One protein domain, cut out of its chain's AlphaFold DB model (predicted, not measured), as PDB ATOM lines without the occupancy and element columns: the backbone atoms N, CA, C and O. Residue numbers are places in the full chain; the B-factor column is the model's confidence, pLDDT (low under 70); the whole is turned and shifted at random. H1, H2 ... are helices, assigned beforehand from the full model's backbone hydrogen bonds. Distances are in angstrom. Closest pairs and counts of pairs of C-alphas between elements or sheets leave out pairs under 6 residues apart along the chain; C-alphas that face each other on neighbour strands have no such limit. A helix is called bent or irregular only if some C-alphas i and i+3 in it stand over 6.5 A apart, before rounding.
ATOM      1  N   PHE A   2      45.170 -36.088  12.939       86.94
ATOM      2  CA  PHE A   2      44.478 -35.124  13.822       86.94
ATOM      3  C   PHE A   2      43.083 -34.700  13.323       86.94
ATOM      4  O   PHE A   2      42.096 -34.887  14.024       86.94
ATOM      5  N   TRP A   3      42.982 -34.214  12.083       85.69
ATOM      6  CA  TRP A   3      41.714 -33.736  11.518       85.69
ATOM      7  C   TRP A   3      40.636 -34.816  11.408       85.69
ATOM      8  O   TRP A   3      39.478 -34.557  11.709       85.69
ATOM      9  N   LEU A   4      41.014 -36.046  11.052       83.88
ATOM     10  CA  LEU A   4      40.080 -37.175  11.011       83.88
ATOM     11  C   LEU A   4      39.520 -37.484  12.404       83.88
ATOM     12  O   LEU A   4      38.320 -37.699  12.542       83.88
ATOM     13  N   LEU A   5      40.373 -37.447  13.433       86.56
ATOM     14  CA  LEU A   5      39.947 -37.618  14.820       86.56
ATOM     15  C   LEU A   5      39.028 -36.474  15.270       86.56
ATOM     16  O   LEU A   5      38.007 -36.735  15.897       86.56
ATOM     17  N   PHE A   6      39.340 -35.227  14.908       87.50
ATOM     18  CA  PHE A   6      38.499 -34.066  15.205       87.50
ATOM     19  C   PHE A   6      37.095 -34.197  14.593       87.50
ATOM     20  O   PHE A   6      36.103 -34.066  15.308       87.50
ATOM     21  N   PHE A   7      36.999 -34.527  13.300       86.38
ATOM     22  CA  PHE A   7      35.712 -34.753  12.632       86.38
ATOM     23  C   PHE A   7      34.938 -35.921  13.241       86.38
ATOM     24  O   PHE A   7      33.727 -35.820  13.436       86.38
ATOM     25  N   PHE A   8      35.633 -37.011  13.575       86.81
ATOM     26  CA  PHE A   8      35.029 -38.168  14.225       86.81
ATOM     27  C   PHE A   8      34.458 -37.809  15.603       86.81
ATOM     28  O   PHE A   8      33.294 -38.099  15.870       86.81
ATOM     29  N   ILE A   9      35.230 -37.113  16.446       87.62
ATOM     30  CA  ILE A   9      34.770 -36.650  17.762       87.62
ATOM     31  C   ILE A   9      33.580 -35.704  17.601       87.62
ATOM     32  O   ILE A   9      32.564 -35.920  18.252       87.62
ATOM     33  N   ALA A  10      33.655 -34.715  16.705       87.00
ATOM     34  CA  ALA A  10      32.559 -33.780  16.462       87.00
ATOM     35  C   ALA A  10      31.271 -34.501  16.028       87.00
ATOM     36  O   ALA A  10      30.196 -34.229  16.568       87.00
ATOM     37  N   LEU A  11      31.375 -35.465  15.103       86.75
ATOM     38  CA  LEU A  11      30.246 -36.286  14.663       86.75
ATOM     39  C   LEU A  11      29.662 -37.106  15.821       86.75
ATOM     40  O   LEU A  11      28.448 -37.093  16.029       86.75
ATOM     41  N   CYS A  12      30.513 -37.777  16.600       86.31
ATOM     42  CA  CYS A  12      30.091 -38.533  17.776       86.31
ATOM     43  C   CYS A  12      29.428 -37.628  18.822       86.31
ATOM     44  O   CYS A  12      28.386 -37.989  19.356       86.31
ATOM     45  N   THR A  13      29.955 -36.432  19.091       86.50
ATOM     46  CA  THR A  13      29.346 -35.487  20.037       86.50
ATOM     47  C   THR A  13      27.969 -35.023  19.561       86.50
ATOM     48  O   THR A  13      27.023 -35.007  20.349       86.50
ATOM     49  N   LEU A  14      27.821 -34.690  18.276       87.69
ATOM     50  CA  LEU A  14      26.535 -34.286  17.696       87.69
ATOM     51  C   LEU A  14      25.501 -35.419  17.764       87.69
ATOM     52  O   LEU A  14      24.358 -35.183  18.160       87.69
ATOM     53  N   ALA A  15      25.910 -36.647  17.438       85.31
ATOM     54  CA  ALA A  15      25.063 -37.831  17.540       85.31
ATOM     55  C   ALA A  15      24.698 -38.156  19.001       85.31
ATOM     56  O   ALA A  15      23.531 -38.411  19.301       85.31
ATOM     57  N   TYR A  16      25.651 -38.072  19.936       84.19
ATOM     58  CA  TYR A  16      25.415 -38.297  21.368       84.19
ATOM     59  C   TYR A  16      24.361 -37.334  21.929       84.19
ATOM     60  O   TYR A  16      23.481 -37.752  22.679       84.19
ATOM     61  N   ARG A  17      24.402 -36.059  21.519       83.56
ATOM     62  CA  ARG A  17      23.423 -35.039  21.931       83.56
ATOM     63  C   ARG A  17      22.080 -35.128  21.197       83.56
ATOM     64  O   ARG A  17      21.197 -34.333  21.498       83.56
ATOM     65  N   GLY A  18      21.929 -36.037  20.230       79.44
ATOM     66  CA  GLY A  18      20.720 -36.127  19.409       79.44
ATOM     67  C   GLY A  18      20.453 -34.839  18.623       79.44
ATOM     68  O   GLY A  18      19.307 -34.403  18.516       79.44
ATOM     69  N   ALA A  19      21.511 -34.181  18.131       82.75
ATOM     70  CA  ALA A  19      21.397 -32.907  17.432       82.75
ATOM     71  C   ALA A  19      20.459 -33.018  16.216       82.75
ATOM     72  O   ALA A  19      20.492 -34.000  15.471       82.75
ATOM     73  N   ARG A  20      19.646 -31.981  15.975       84.06
ATOM     74  CA  ARG A  20      18.770 -31.926  14.796       84.06
ATOM     75  C   ARG A  20      19.615 -32.032  13.524       84.06
ATOM     76  O   ARG A  20      20.717 -31.492  13.447       84.06
ATOM     77  N   MET A  21      19.066 -32.650  12.481       82.62
ATOM     78  CA  MET A  21      19.785 -32.872  11.220       82.62
ATOM     79  C   MET A  21      20.395 -31.578  10.643       82.62
ATOM     80  O   MET A  21      21.547 -31.570  10.220       82.62
ATOM     81  N   ARG A  22      19.670 -30.451  10.723       85.12
ATOM     82  CA  ARG A  22      20.166 -29.131  10.285       85.12
ATOM     83  C   ARG A  22      21.328 -28.621  11.140       85.12
ATOM     84  O   ARG A  22      22.295 -28.107  10.593       85.12
ATOM     85  N   THR A  23      21.258 -28.762  12.464       86.62
ATOM     86  CA  THR A  23      22.332 -28.300  13.360       86.62
ATOM     87  C   THR A  23      23.592 -29.139  13.183       86.62
ATOM     88  O   THR A  23      24.686 -28.588  13.164       86.62
ATOM     89  N   ALA A  24      23.441 -30.452  12.982       86.38
ATOM     90  CA  ALA A  24      24.563 -31.337  12.690       86.38
ATOM     91  C   ALA A  24      25.212 -31.003  11.336       86.38
ATOM     92  O   ALA A  24      26.437 -30.934  11.251       86.38
ATOM     93  N   ALA A  25      24.406 -30.728  10.303       87.31
ATOM     94  CA  ALA A  25      24.906 -30.329   8.991       87.31
ATOM     95  C   ALA A  25      25.710 -29.022   9.054       87.31
ATOM     96  O   ALA A  25      26.835 -28.984   8.561       87.31
ATOM     97  N   TRP A  26      25.187 -27.981   9.710       89.50
ATOM     98  CA  TRP A  26      25.900 -26.709   9.862       89.50
ATOM     99  C   TRP A  26      27.163 -26.827  10.713       89.50
ATOM    100  O   TRP A  26      28.194 -26.282  10.337       89.50
ATOM    101  N   ALA A  27      27.117 -27.574  11.820       89.06
ATOM    102  CA  ALA A  27      28.294 -27.810  12.653       89.06
ATOM    103  C   ALA A  27      29.396 -28.557  11.883       89.06
ATOM    104  O   ALA A  27      30.565 -28.186  11.967       89.06
ATOM    105  N   MET A  28      29.027 -29.561  11.078       89.00
ATOM    106  CA  MET A  28      29.972 -30.274  10.216       89.00
ATOM    107  C   MET A  28      30.519 -29.373   9.102       89.00
ATOM    108  O   MET A  28      31.715 -29.398   8.831       89.00
ATOM    109  N   GLY A  29      29.678 -28.523   8.507       89.75
ATOM    110  CA  GLY A  29      30.107 -27.524   7.525       89.75
ATOM    111  C   GLY A  29      31.108 -26.532   8.117       89.75
ATOM    112  O   GLY A  29      32.144 -26.269   7.514       89.75
ATOM    113  N   GLY A  30      30.856 -26.058   9.340       90.25
ATOM    114  CA  GLY A  30      31.787 -25.221  10.098       90.25
ATOM    115  C   GLY A  30      33.108 -25.932  10.403       90.25
ATOM    116  O   GLY A  30      34.169 -25.345  10.222       90.25
ATOM    117  N   ALA A  31      33.068 -27.211  10.787       88.25
ATOM    118  CA  ALA A  31      34.268 -28.019  10.999       88.25
ATOM    119  C   ALA A  31      35.085 -28.201   9.702       88.25
ATOM    120  O   ALA A  31      36.314 -28.148   9.730       88.25
ATOM    121  N   ILE A  32      34.417 -28.390   8.558       90.56
ATOM    122  CA  ILE A  32      35.068 -28.516   7.243       90.56
ATOM    123  C   ILE A  32      35.662 -27.176   6.806       90.56
ATOM    124  O   ILE A  32      36.786 -27.145   6.312       90.56
ATOM    125  N   LEU A  33      34.960 -26.065   7.040       90.50
ATOM    126  CA  LEU A  33      35.481 -24.722   6.788       90.50
ATOM    127  C   LEU A  33      36.715 -24.432   7.653       90.50
ATOM    128  O   LEU A  33      37.713 -23.927   7.153       90.50
ATOM    129  N   PHE A  34      36.675 -24.814   8.929       90.50
ATOM    130  CA  PHE A  34      37.804 -24.696   9.850       90.50
ATOM    131  C   PHE A  34      39.020 -25.509   9.376       90.50
ATOM    132  O   PHE A  34      40.145 -25.010   9.405       90.50
ATOM    133  N   TYR A  35      38.798 -26.716   8.838       89.88
ATOM    134  CA  TYR A  35      39.840 -27.466   8.130       89.88
ATOM    135  C   TYR A  35      40.329 -26.750   6.864       89.88
ATOM    136  O   TYR A  35      41.515 -26.796   6.575       89.88
ATOM    137  N   GLY A  36      39.464 -26.067   6.115       89.38
ATOM    138  CA  GLY A  36      39.881 -25.273   4.956       89.38
ATOM    139  C   GLY A  36      40.844 -24.135   5.311       89.38
ATOM    140  O   GLY A  36      41.736 -23.832   4.525       89.38
ATOM    141  N   VAL A  37      40.696 -23.539   6.500       89.56
ATOM    142  CA  VAL A  37      41.545 -22.431   6.980       89.56
ATOM    143  C   VAL A  37      42.869 -22.923   7.575       89.56
ATOM    144  O   VAL A  37      43.903 -22.302   7.357       89.56
ATOM    145  N   LEU A  38      42.850 -24.018   8.340       88.69
ATOM    146  CA  LEU A  38      44.008 -24.491   9.120       88.69
ATOM    147  C   LEU A  38      44.621 -25.804   8.613       88.69
ATOM    148  O   LEU A  38      45.622 -26.286   9.145       88.69
ATOM    149  N   GLY A  39      43.989 -26.448   7.640       86.19
ATOM    150  CA  GLY A  39      44.398 -27.731   7.091       86.19
ATOM    151  C   GLY A  39      45.515 -27.598   6.061       86.19
ATOM    152  O   GLY A  39      45.642 -26.602   5.361       86.19
ATOM    153  N   GLY A  40      46.325 -28.651   5.935       84.56
ATOM    154  CA  GLY A  40      47.478 -28.667   5.026       84.56
ATOM    155  C   GLY A  40      47.173 -29.052   3.573       84.56
ATOM    156  O   GLY A  40      48.105 -29.171   2.786       84.56
ATOM    157  N   SER A  41      45.912 -29.316   3.203       89.12
ATOM    158  CA  SER A  41      45.557 -29.786   1.855       89.12
ATOM    159  C   SER A  41      44.241 -29.196   1.352       89.12
ATOM    160  O   SER A  41      43.158 -29.518   1.843       89.12
ATOM    161  N   PHE A  42      44.341 -28.384   0.301       88.50
ATOM    162  CA  PHE A  42      43.192 -27.779  -0.367       88.50
ATOM    163  C   PHE A  42      42.331 -28.801  -1.128       88.50
ATOM    164  O   PHE A  42      41.109 -28.688  -1.161       88.50
ATOM    165  N   THR A  43      42.943 -29.840  -1.705       88.50
ATOM    166  CA  THR A  43      42.216 -30.882  -2.450       88.50
ATOM    167  C   THR A  43      41.324 -31.715  -1.537       88.50
ATOM    168  O   THR A  43      40.166 -31.958  -1.868       88.50
ATOM    169  N   ILE A  44      41.822 -32.101  -0.356       87.81
ATOM    170  CA  ILE A  44      41.019 -32.802   0.657       87.81
ATOM    171  C   ILE A  44      39.877 -31.904   1.141       87.81
ATOM    172  O   ILE A  44      38.755 -32.380   1.291       87.81
ATOM    173  N   PHE A  45      40.133 -30.606   1.336       90.06
ATOM    174  CA  PHE A  45      39.090 -29.650   1.708       90.06
ATOM    175  C   PHE A  45      37.983 -29.600   0.651       90.06
ATOM    176  O   PHE A  45      36.814 -29.750   1.000       90.06
ATOM    177  N   LEU A  46      38.337 -29.468  -0.630       91.81
ATOM    178  CA  LEU A  46      37.367 -29.412  -1.724       91.81
ATOM    179  C   LEU A  46      36.528 -30.696  -1.813       91.81
ATOM    180  O   LEU A  46      35.311 -30.621  -1.971       91.81
ATOM    181  N   LEU A  47      37.153 -31.869  -1.660       91.62
ATOM    182  CA  LEU A  47      36.450 -33.157  -1.657       91.62
ATOM    183  C   LEU A  47      35.477 -33.279  -0.476       91.62
ATOM    184  O   LEU A  47      34.328 -33.676  -0.671       91.62
ATOM    185  N   LEU A  48      35.909 -32.912   0.736       89.06
ATOM    186  CA  LEU A  48      35.056 -32.925   1.928       89.06
ATOM    187  C   LEU A  48      33.908 -31.917   1.812       89.06
ATOM    188  O   LEU A  48      32.774 -32.251   2.148       89.06
ATOM    189  N   ALA A  49      34.180 -30.714   1.302       90.62
ATOM    190  CA  ALA A  49      33.175 -29.683   1.083       90.62
ATOM    191  C   ALA A  49      32.137 -30.126   0.042       90.62
ATOM    192  O   ALA A  49      30.942 -30.005   0.293       90.62
ATOM    193  N   LEU A  50      32.566 -30.710  -1.083       93.62
ATOM    194  CA  LEU A  50      31.660 -31.226  -2.112       93.62
ATOM    195  C   LEU A  50      30.787 -32.368  -1.574       93.62
ATOM    196  O   LEU A  50      29.569 -32.348  -1.752       93.62
ATOM    197  N   ALA A  51      31.389 -33.332  -0.871       90.50
ATOM    198  CA  ALA A  51      30.662 -34.433  -0.243       90.50
ATOM    199  C   ALA A  51      29.661 -33.929   0.812       90.50
ATOM    200  O   ALA A  51      28.529 -34.418   0.882       90.50
ATOM    201  N   TRP A  52      30.047 -32.922   1.600       92.00
ATOM    202  CA  TRP A  52      29.176 -32.282   2.580       92.00
ATOM    203  C   TRP A  52      28.013 -31.539   1.928       92.00
ATOM    204  O   TRP A  52      26.880 -31.739   2.363       92.00
ATOM    205  N   VAL A  53      28.250 -30.741   0.879       92.81
ATOM    206  CA  VAL A  53      27.181 -30.052   0.138       92.81
ATOM    207  C   VAL A  53      26.217 -31.076  -0.451       92.81
ATOM    208  O   VAL A  53      25.017 -30.974  -0.210       92.81
ATOM    209  N   ALA A  54      26.719 -32.100  -1.146       91.25
ATOM    210  CA  ALA A  54      25.884 -33.137  -1.752       91.25
ATOM    211  C   ALA A  54      25.006 -33.853  -0.709       91.25
ATOM    212  O   ALA A  54      23.792 -33.971  -0.883       91.25
ATOM    213  N   THR A  55      25.602 -34.268   0.412       87.88
ATOM    214  CA  THR A  55      24.888 -34.968   1.491       87.88
ATOM    215  C   THR A  55      23.890 -34.048   2.196       87.88
ATOM    216  O   THR A  55      22.754 -34.440   2.461       87.88
ATOM    217  N   THR A  56      24.280 -32.804   2.480       89.06
ATOM    218  CA  THR A  56      23.432 -31.829   3.174       89.06
ATOM    219  C   THR A  56      22.244 -31.433   2.315       89.06
ATOM    220  O   THR A  56      21.123 -31.438   2.815       89.06
ATOM    221  N   VAL A  57      22.448 -31.145   1.029       90.06
ATOM    222  CA  VAL A  57      21.359 -30.820   0.098       90.06
ATOM    223  C   VAL A  57      20.370 -31.982   0.022       90.06
ATOM    224  O   VAL A  57      19.175 -31.767   0.208       90.06
ATOM    225  N   LEU A  58      20.857 -33.217  -0.135       88.94
ATOM    226  CA  LEU A  58      20.000 -34.401  -0.206       88.94
ATOM    227  C   LEU A  58      19.184 -34.635   1.080       88.94
ATOM    228  O   LEU A  58      18.019 -35.010   1.002       88.94
ATOM    229  N   LEU A  59      19.777 -34.425   2.260       86.44
ATOM    230  CA  LEU A  59      19.138 -34.723   3.549       86.44
ATOM    231  C   LEU A  59      18.322 -33.558   4.133       86.44
ATOM    232  O   LEU A  59      17.422 -33.784   4.943       86.44
ATOM    233  N   THR A  60      18.620 -32.311   3.764       86.62
ATOM    234  CA  THR A  60      17.952 -31.125   4.334       86.62
ATOM    235  C   THR A  60      16.889 -30.519   3.431       86.62
ATOM    236  O   THR A  60      15.983 -29.880   3.966       86.62
ATOM    237  N   VAL A  61      16.946 -30.733   2.110       90.19
ATOM    238  CA  VAL A  61      15.904 -30.287   1.174       90.19
ATOM    239  C   VAL A  61      14.777 -31.327   1.147       90.19
ATOM    240  O   VAL A  61      14.987 -32.422   0.618       90.19
ATOM    241  N   PRO A  62      13.570 -31.016   1.671       88.00
ATOM    242  CA  PRO A  62      12.505 -32.008   1.813       88.00
ATOM    243  C   PRO A  62      12.085 -32.631   0.482       88.00
ATOM    244  O   PRO A  62      11.908 -33.837   0.428       88.00
ATOM    245  N   ALA A  63      12.014 -31.851  -0.601       89.75
ATOM    246  CA  ALA A  63      11.605 -32.354  -1.914       89.75
ATOM    247  C   ALA A  63      12.530 -33.468  -2.442       89.75
ATOM    248  O   ALA A  63      12.059 -34.515  -2.879       89.75
ATOM    249  N   LEU A  64      13.853 -33.277  -2.352       89.69
ATOM    250  CA  LEU A  64      14.832 -34.279  -2.790       89.69
ATOM    251  C   LEU A  64      14.813 -35.505  -1.875       89.69
ATOM    252  O   LEU A  64      14.783 -36.639  -2.352       89.69
ATOM    253  N   ARG A  65      14.780 -35.279  -0.558       91.88
ATOM    254  CA  ARG A  65      14.725 -36.346   0.444       91.88
ATOM    255  C   ARG A  65      13.475 -37.208   0.293       91.88
ATOM    256  O   ARG A  65      13.568 -38.434   0.288       91.88
ATOM    257  N   GLN A  66      12.315 -36.576   0.145       91.75
ATOM    258  CA  GLN A  66      11.033 -37.255   0.037       91.75
ATOM    259  C   GLN A  66      10.951 -38.092  -1.235       91.75
ATOM    260  O   GLN A  66      10.539 -39.247  -1.164       91.75
ATOM    261  N   GLU A  67      11.394 -37.564  -2.379       91.25
ATOM    262  CA  GLU A  67      11.318 -38.294  -3.645       91.25
ATOM    263  C   GLU A  67      12.352 -39.417  -3.759       91.25
ATOM    264  O   GLU A  67      12.014 -40.530  -4.168       91.25
ATOM    265  N   TRP A  68      13.608 -39.152  -3.393       90.88
ATOM    266  CA  TRP A  68      14.704 -40.089  -3.660       90.88
ATOM    267  C   TRP A  68      14.925 -41.098  -2.530       90.88
ATOM    268  O   TRP A  68      15.415 -42.195  -2.787       90.88
ATOM    269  N   LEU A  69      14.560 -40.756  -1.288       90.94
ATOM    270  CA  LEU A  69      14.778 -41.607  -0.114       90.94
ATOM    271  C   LEU A  69      13.449 -42.070   0.491       90.94
ATOM    272  O   LEU A  69      13.195 -43.272   0.569       90.94
ATOM    273  N   SER A  70      12.569 -41.152   0.889       91.44
ATOM    274  CA  SER A  70      11.411 -41.509   1.725       91.44
ATOM    275  C   SER A  70      10.305 -42.228   0.947       91.44
ATOM    276  O   SER A  70       9.756 -43.201   1.452       91.44
ATOM    277  N   ARG A  71      10.021 -41.853  -0.307       91.81
ATOM    278  CA  ARG A  71       9.014 -42.508  -1.164       91.81
ATOM    279  C   ARG A  71       9.344 -43.979  -1.471       91.81
ATOM    280  O   ARG A  71       8.452 -44.819  -1.308       91.81
ATOM    281  N   PRO A  72      10.566 -44.360  -1.906       90.50
ATOM    282  CA  PRO A  72      10.887 -45.773  -2.111       90.50
ATOM    283  C   PRO A  72      10.891 -46.566  -0.796       90.50
ATOM    284  O   PRO A  72      10.458 -47.723  -0.789       90.50
ATOM    285  N   LEU A  73      11.313 -45.952   0.314       88.38
ATOM    286  CA  LEU A  73      11.259 -46.568   1.642       88.38
ATOM    287  C   LEU A  73       9.820 -46.797   2.116       88.38
ATOM    288  O   LEU A  73       9.511 -47.907   2.540       88.38
ATOM    289  N   LEU A  74       8.930 -45.813   1.958       88.00
ATOM    290  CA  LEU A  74       7.505 -45.914   2.285       88.00
ATOM    291  C   LEU A  74       6.848 -47.062   1.514       88.00
ATOM    292  O   LEU A  74       6.216 -47.926   2.115       88.00
ATOM    293  N   LYS A  75       7.079 -47.148   0.196       87.44
ATOM    294  CA  LYS A  75       6.556 -48.252  -0.629       87.44
ATOM    295  C   LYS A  75       7.074 -49.615  -0.167       87.44
ATOM    296  O   LYS A  75       6.339 -50.600  -0.181       87.44
ATOM    297  N   ARG A  76       8.348 -49.704   0.223       84.62
ATOM    298  CA  ARG A  76       8.927 -50.943   0.765       84.62
ATOM    299  C   ARG A  76       8.329 -51.299   2.128       84.62
ATOM    300  O   ARG A  76       8.101 -52.481   2.390       84.62
ATOM    301  N   PHE A  77       8.079 -50.300   2.967       82.56
ATOM    302  CA  PHE A  77       7.469 -50.462   4.280       82.56
ATOM    303  C   PHE A  77       6.007 -50.913   4.152       82.56
ATOM    304  O   PHE A  77       5.649 -51.933   4.720       82.56
ATOM    305  N   GLN A  78       5.201 -50.286   3.291       85.25
ATOM    306  CA  GLN A  78       3.819 -50.703   2.999       85.25
ATOM    307  C   GLN A  78       3.719 -52.161   2.531       85.25
ATOM    308  O   GLN A  78       2.983 -52.948   3.117       85.25
ATOM    309  N   ARG A  79       4.560 -52.577   1.576       83.69
ATOM    310  CA  ARG A  79       4.633 -53.987   1.136       83.69
ATOM    311  C   ARG A  79       5.023 -54.962   2.248       83.69
ATOM    312  O   ARG A  79       4.794 -56.162   2.127       83.69
ATOM    313  N   THR A  80       5.722 -54.471   3.267       78.12
ATOM    314  CA  THR A  80       6.096 -55.255   4.448       78.12
ATOM    315  C   THR A  80       4.895 -55.392   5.378       78.12
ATOM    316  O   THR A  80       4.618 -56.502   5.817       78.12
ATOM    317  N   LEU A  81       4.153 -54.302   5.601       75.75
ATOM    318  CA  LEU A  81       2.937 -54.280   6.415       75.75
ATOM    319  C   LEU A  81       1.844 -55.205   5.876       75.75
ATOM    320  O   LEU A  81       1.257 -55.958   6.641       75.75
ATOM    321  N   GLU A  82       1.623 -55.207   4.559       78.94
ATOM    322  CA  GLU A  82       0.629 -56.065   3.890       78.94
ATOM    323  C   GLU A  82       0.865 -57.569   4.102       78.94
ATOM    324  O   GLU A  82      -0.034 -58.377   3.886       78.94
ATOM    325  N   ARG A  83       2.079 -57.962   4.500       78.12
ATOM    326  CA  ARG A  83       2.462 -59.363   4.727       78.12
ATOM    327  C   ARG A  83       2.352 -59.788   6.188       78.12
ATOM    328  O   ARG A  83       2.608 -60.953   6.476       78.12
ATOM    329  N   LEU A  84       2.043 -58.866   7.100       73.12
ATOM    330  CA  LEU A  84       1.932 -59.181   8.520       73.12
ATOM    331  C   LEU A  84       0.618 -59.916   8.800       73.12
ATOM    332  O   LEU A  84      -0.426 -59.516   8.279       73.12
ATOM    333  N   PRO A  85       0.634 -60.964   9.640       71.81
ATOM    334  CA  PRO A  85      -0.599 -61.599  10.069       71.81
ATOM    335  C   PRO A  85      -1.440 -60.632  10.923       71.81
ATOM    336  O   PRO A  85      -0.922 -59.736  11.601       71.81
ATOM    337  N   ALA A  86      -2.764 -60.790  10.853       65.25
ATOM    338  CA  ALA A  86      -3.727 -59.849  11.435       65.25
ATOM    339  C   ALA A  86      -3.580 -59.691  12.960       65.25
ATOM    340  O   ALA A  86      -3.850 -58.622  13.503       65.25
ATOM    341  N   ASP A  87      -3.102 -60.728  13.647       60.19
ATOM    342  CA  ASP A  87      -2.841 -60.721  15.088       60.19
ATOM    343  C   ASP A  87      -1.647 -59.830  15.474       60.19
ATOM    344  O   ASP A  87      -1.695 -59.105  16.472       60.19
ATOM    345  N   THR A  88      -0.598 -59.826  14.652       69.19
ATOM    346  CA  THR A  88       0.577 -58.959  14.806       69.19
ATOM    347  C   THR A  88       0.194 -57.499  14.586       69.19
ATOM    348  O   THR A  88       0.569 -56.643  15.385       69.19
ATOM    349  N   VAL A  89      -0.611 -57.220  13.555       70.44
ATOM    350  CA  VAL A  89      -1.141 -55.876  13.256       70.44
ATOM    351  C   VAL A  89      -1.980 -55.356  14.424       70.44
ATOM    352  O   VAL A  89      -1.694 -54.284  14.947       70.44
ATOM    353  N   ALA A  90      -2.943 -56.147  14.902       64.06
ATOM    354  CA  ALA A  90      -3.783 -55.768  16.033       64.06
ATOM    355  C   ALA A  90      -2.979 -55.584  17.333       64.06
ATOM    356  O   ALA A  90      -3.304 -54.725  18.151       64.06
ATOM    357  N   THR A  91      -1.909 -56.358  17.541       64.81
ATOM    358  CA  THR A  91      -1.025 -56.150  18.696       64.81
ATOM    359  C   THR A  91      -0.263 -54.830  18.576       64.81
ATOM    360  O   THR A  91      -0.174 -54.104  19.558       64.81
ATOM    361  N   LEU A  92       0.252 -54.479  17.400       68.19
ATOM    362  CA  LEU A  92       0.974 -53.219  17.202       68.19
ATOM    363  C   LEU A  92       0.053 -51.988  17.267       68.19
ATOM    364  O   LEU A  92       0.461 -50.968  17.813       68.19
ATOM    365  N   ASP A  93      -1.188 -52.100  16.787       65.38
ATOM    366  CA  ASP A  93      -2.179 -51.013  16.807       65.38
ATOM    367  C   ASP A  93      -2.628 -50.632  18.223       65.38
ATOM    368  O   ASP A  93      -2.808 -49.459  18.532       65.38
ATOM    369  N   ASN A  94      -2.812 -51.628  19.092       55.50
ATOM    370  CA  ASN A  94      -3.414 -51.423  20.411       55.50
ATOM    371  C   ASN A  94      -2.405 -51.076  21.517       55.50
ATOM    372  O   ASN A  94      -2.807 -50.782  22.639       55.50
TER     373      ASN A  94
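This is residues 2 to 94 of the 773 residues of the protein "DUF1974 domain-containing protein" of Sinobacteraceae bacterium (UniProt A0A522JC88). Three helices, H1, H2 and H3, run back and forth side by side, with H2 between the other two, and from the end of H3 a kinked helix, H4, leads away as an arm with the short H5 at its far end. Residues 75 to 80 and 82 to 88 of this arm stick out free. The printed part has 93 residues with five named helices in the order H1 H2 H3 H4 H5 and no named strand, an all helix domain. It is extended, with a radius of gyration of the C-alphas of 19.2 A and spans of 60 by 26 by 17 A.

Start with H1, residues 2 to 16, and H2, residues 21 to 38: this helical hairpin runs opposite ways at a shallow tilt of 15 degrees, and the two touch, closest at the C-alphas of Leu 14 and Ala 24, 6.1 A apart. H3, residues 42 to 60, touches H2 in a second helical hairpin, opposite ways at a shallow tilt of 10 degrees, with the closest C-alphas, Gly 36 and Phe 45, 5.5 A apart. H1 and H3 are apart. Next look at H4, residues 62 to 81, which touches H3 only at the corner by their link, closest at the C-alphas of Leu 59 and Arg 65, 5.6 A. H4 has a kink of 41 degrees near residue 71 and is irregular, but only just: C-alphas 68 and 71 are 6.7 A apart. H5, residues 86 to 94, touches no helix; it is only just apart from H4, 8.1 A at the closest. In H1, H2, H3 and H5 every O i to N i+4 pair is within hydrogen-bond range; in H4 14 of 16 are.

Find C-alpha 2 at (44.478, -35.124, 13.822); from there H1 runs 20.7 A. H2 measures 25.7 A, H3 25.9 A and H4 24.7 A from first to last C-alpha. H5, 12.3 A, ends at C-alpha 94, (-3.414, -51.423, 20.411).

The C-alphas farthest apart, those of Gly 40 and Asp 87, are 60.5 A apart. The printed part has no cut, and its four links are tight. Mean pLDDT of the printed part is 85.1; look for values under 70 at residues 86 to 88 and 90 to 94.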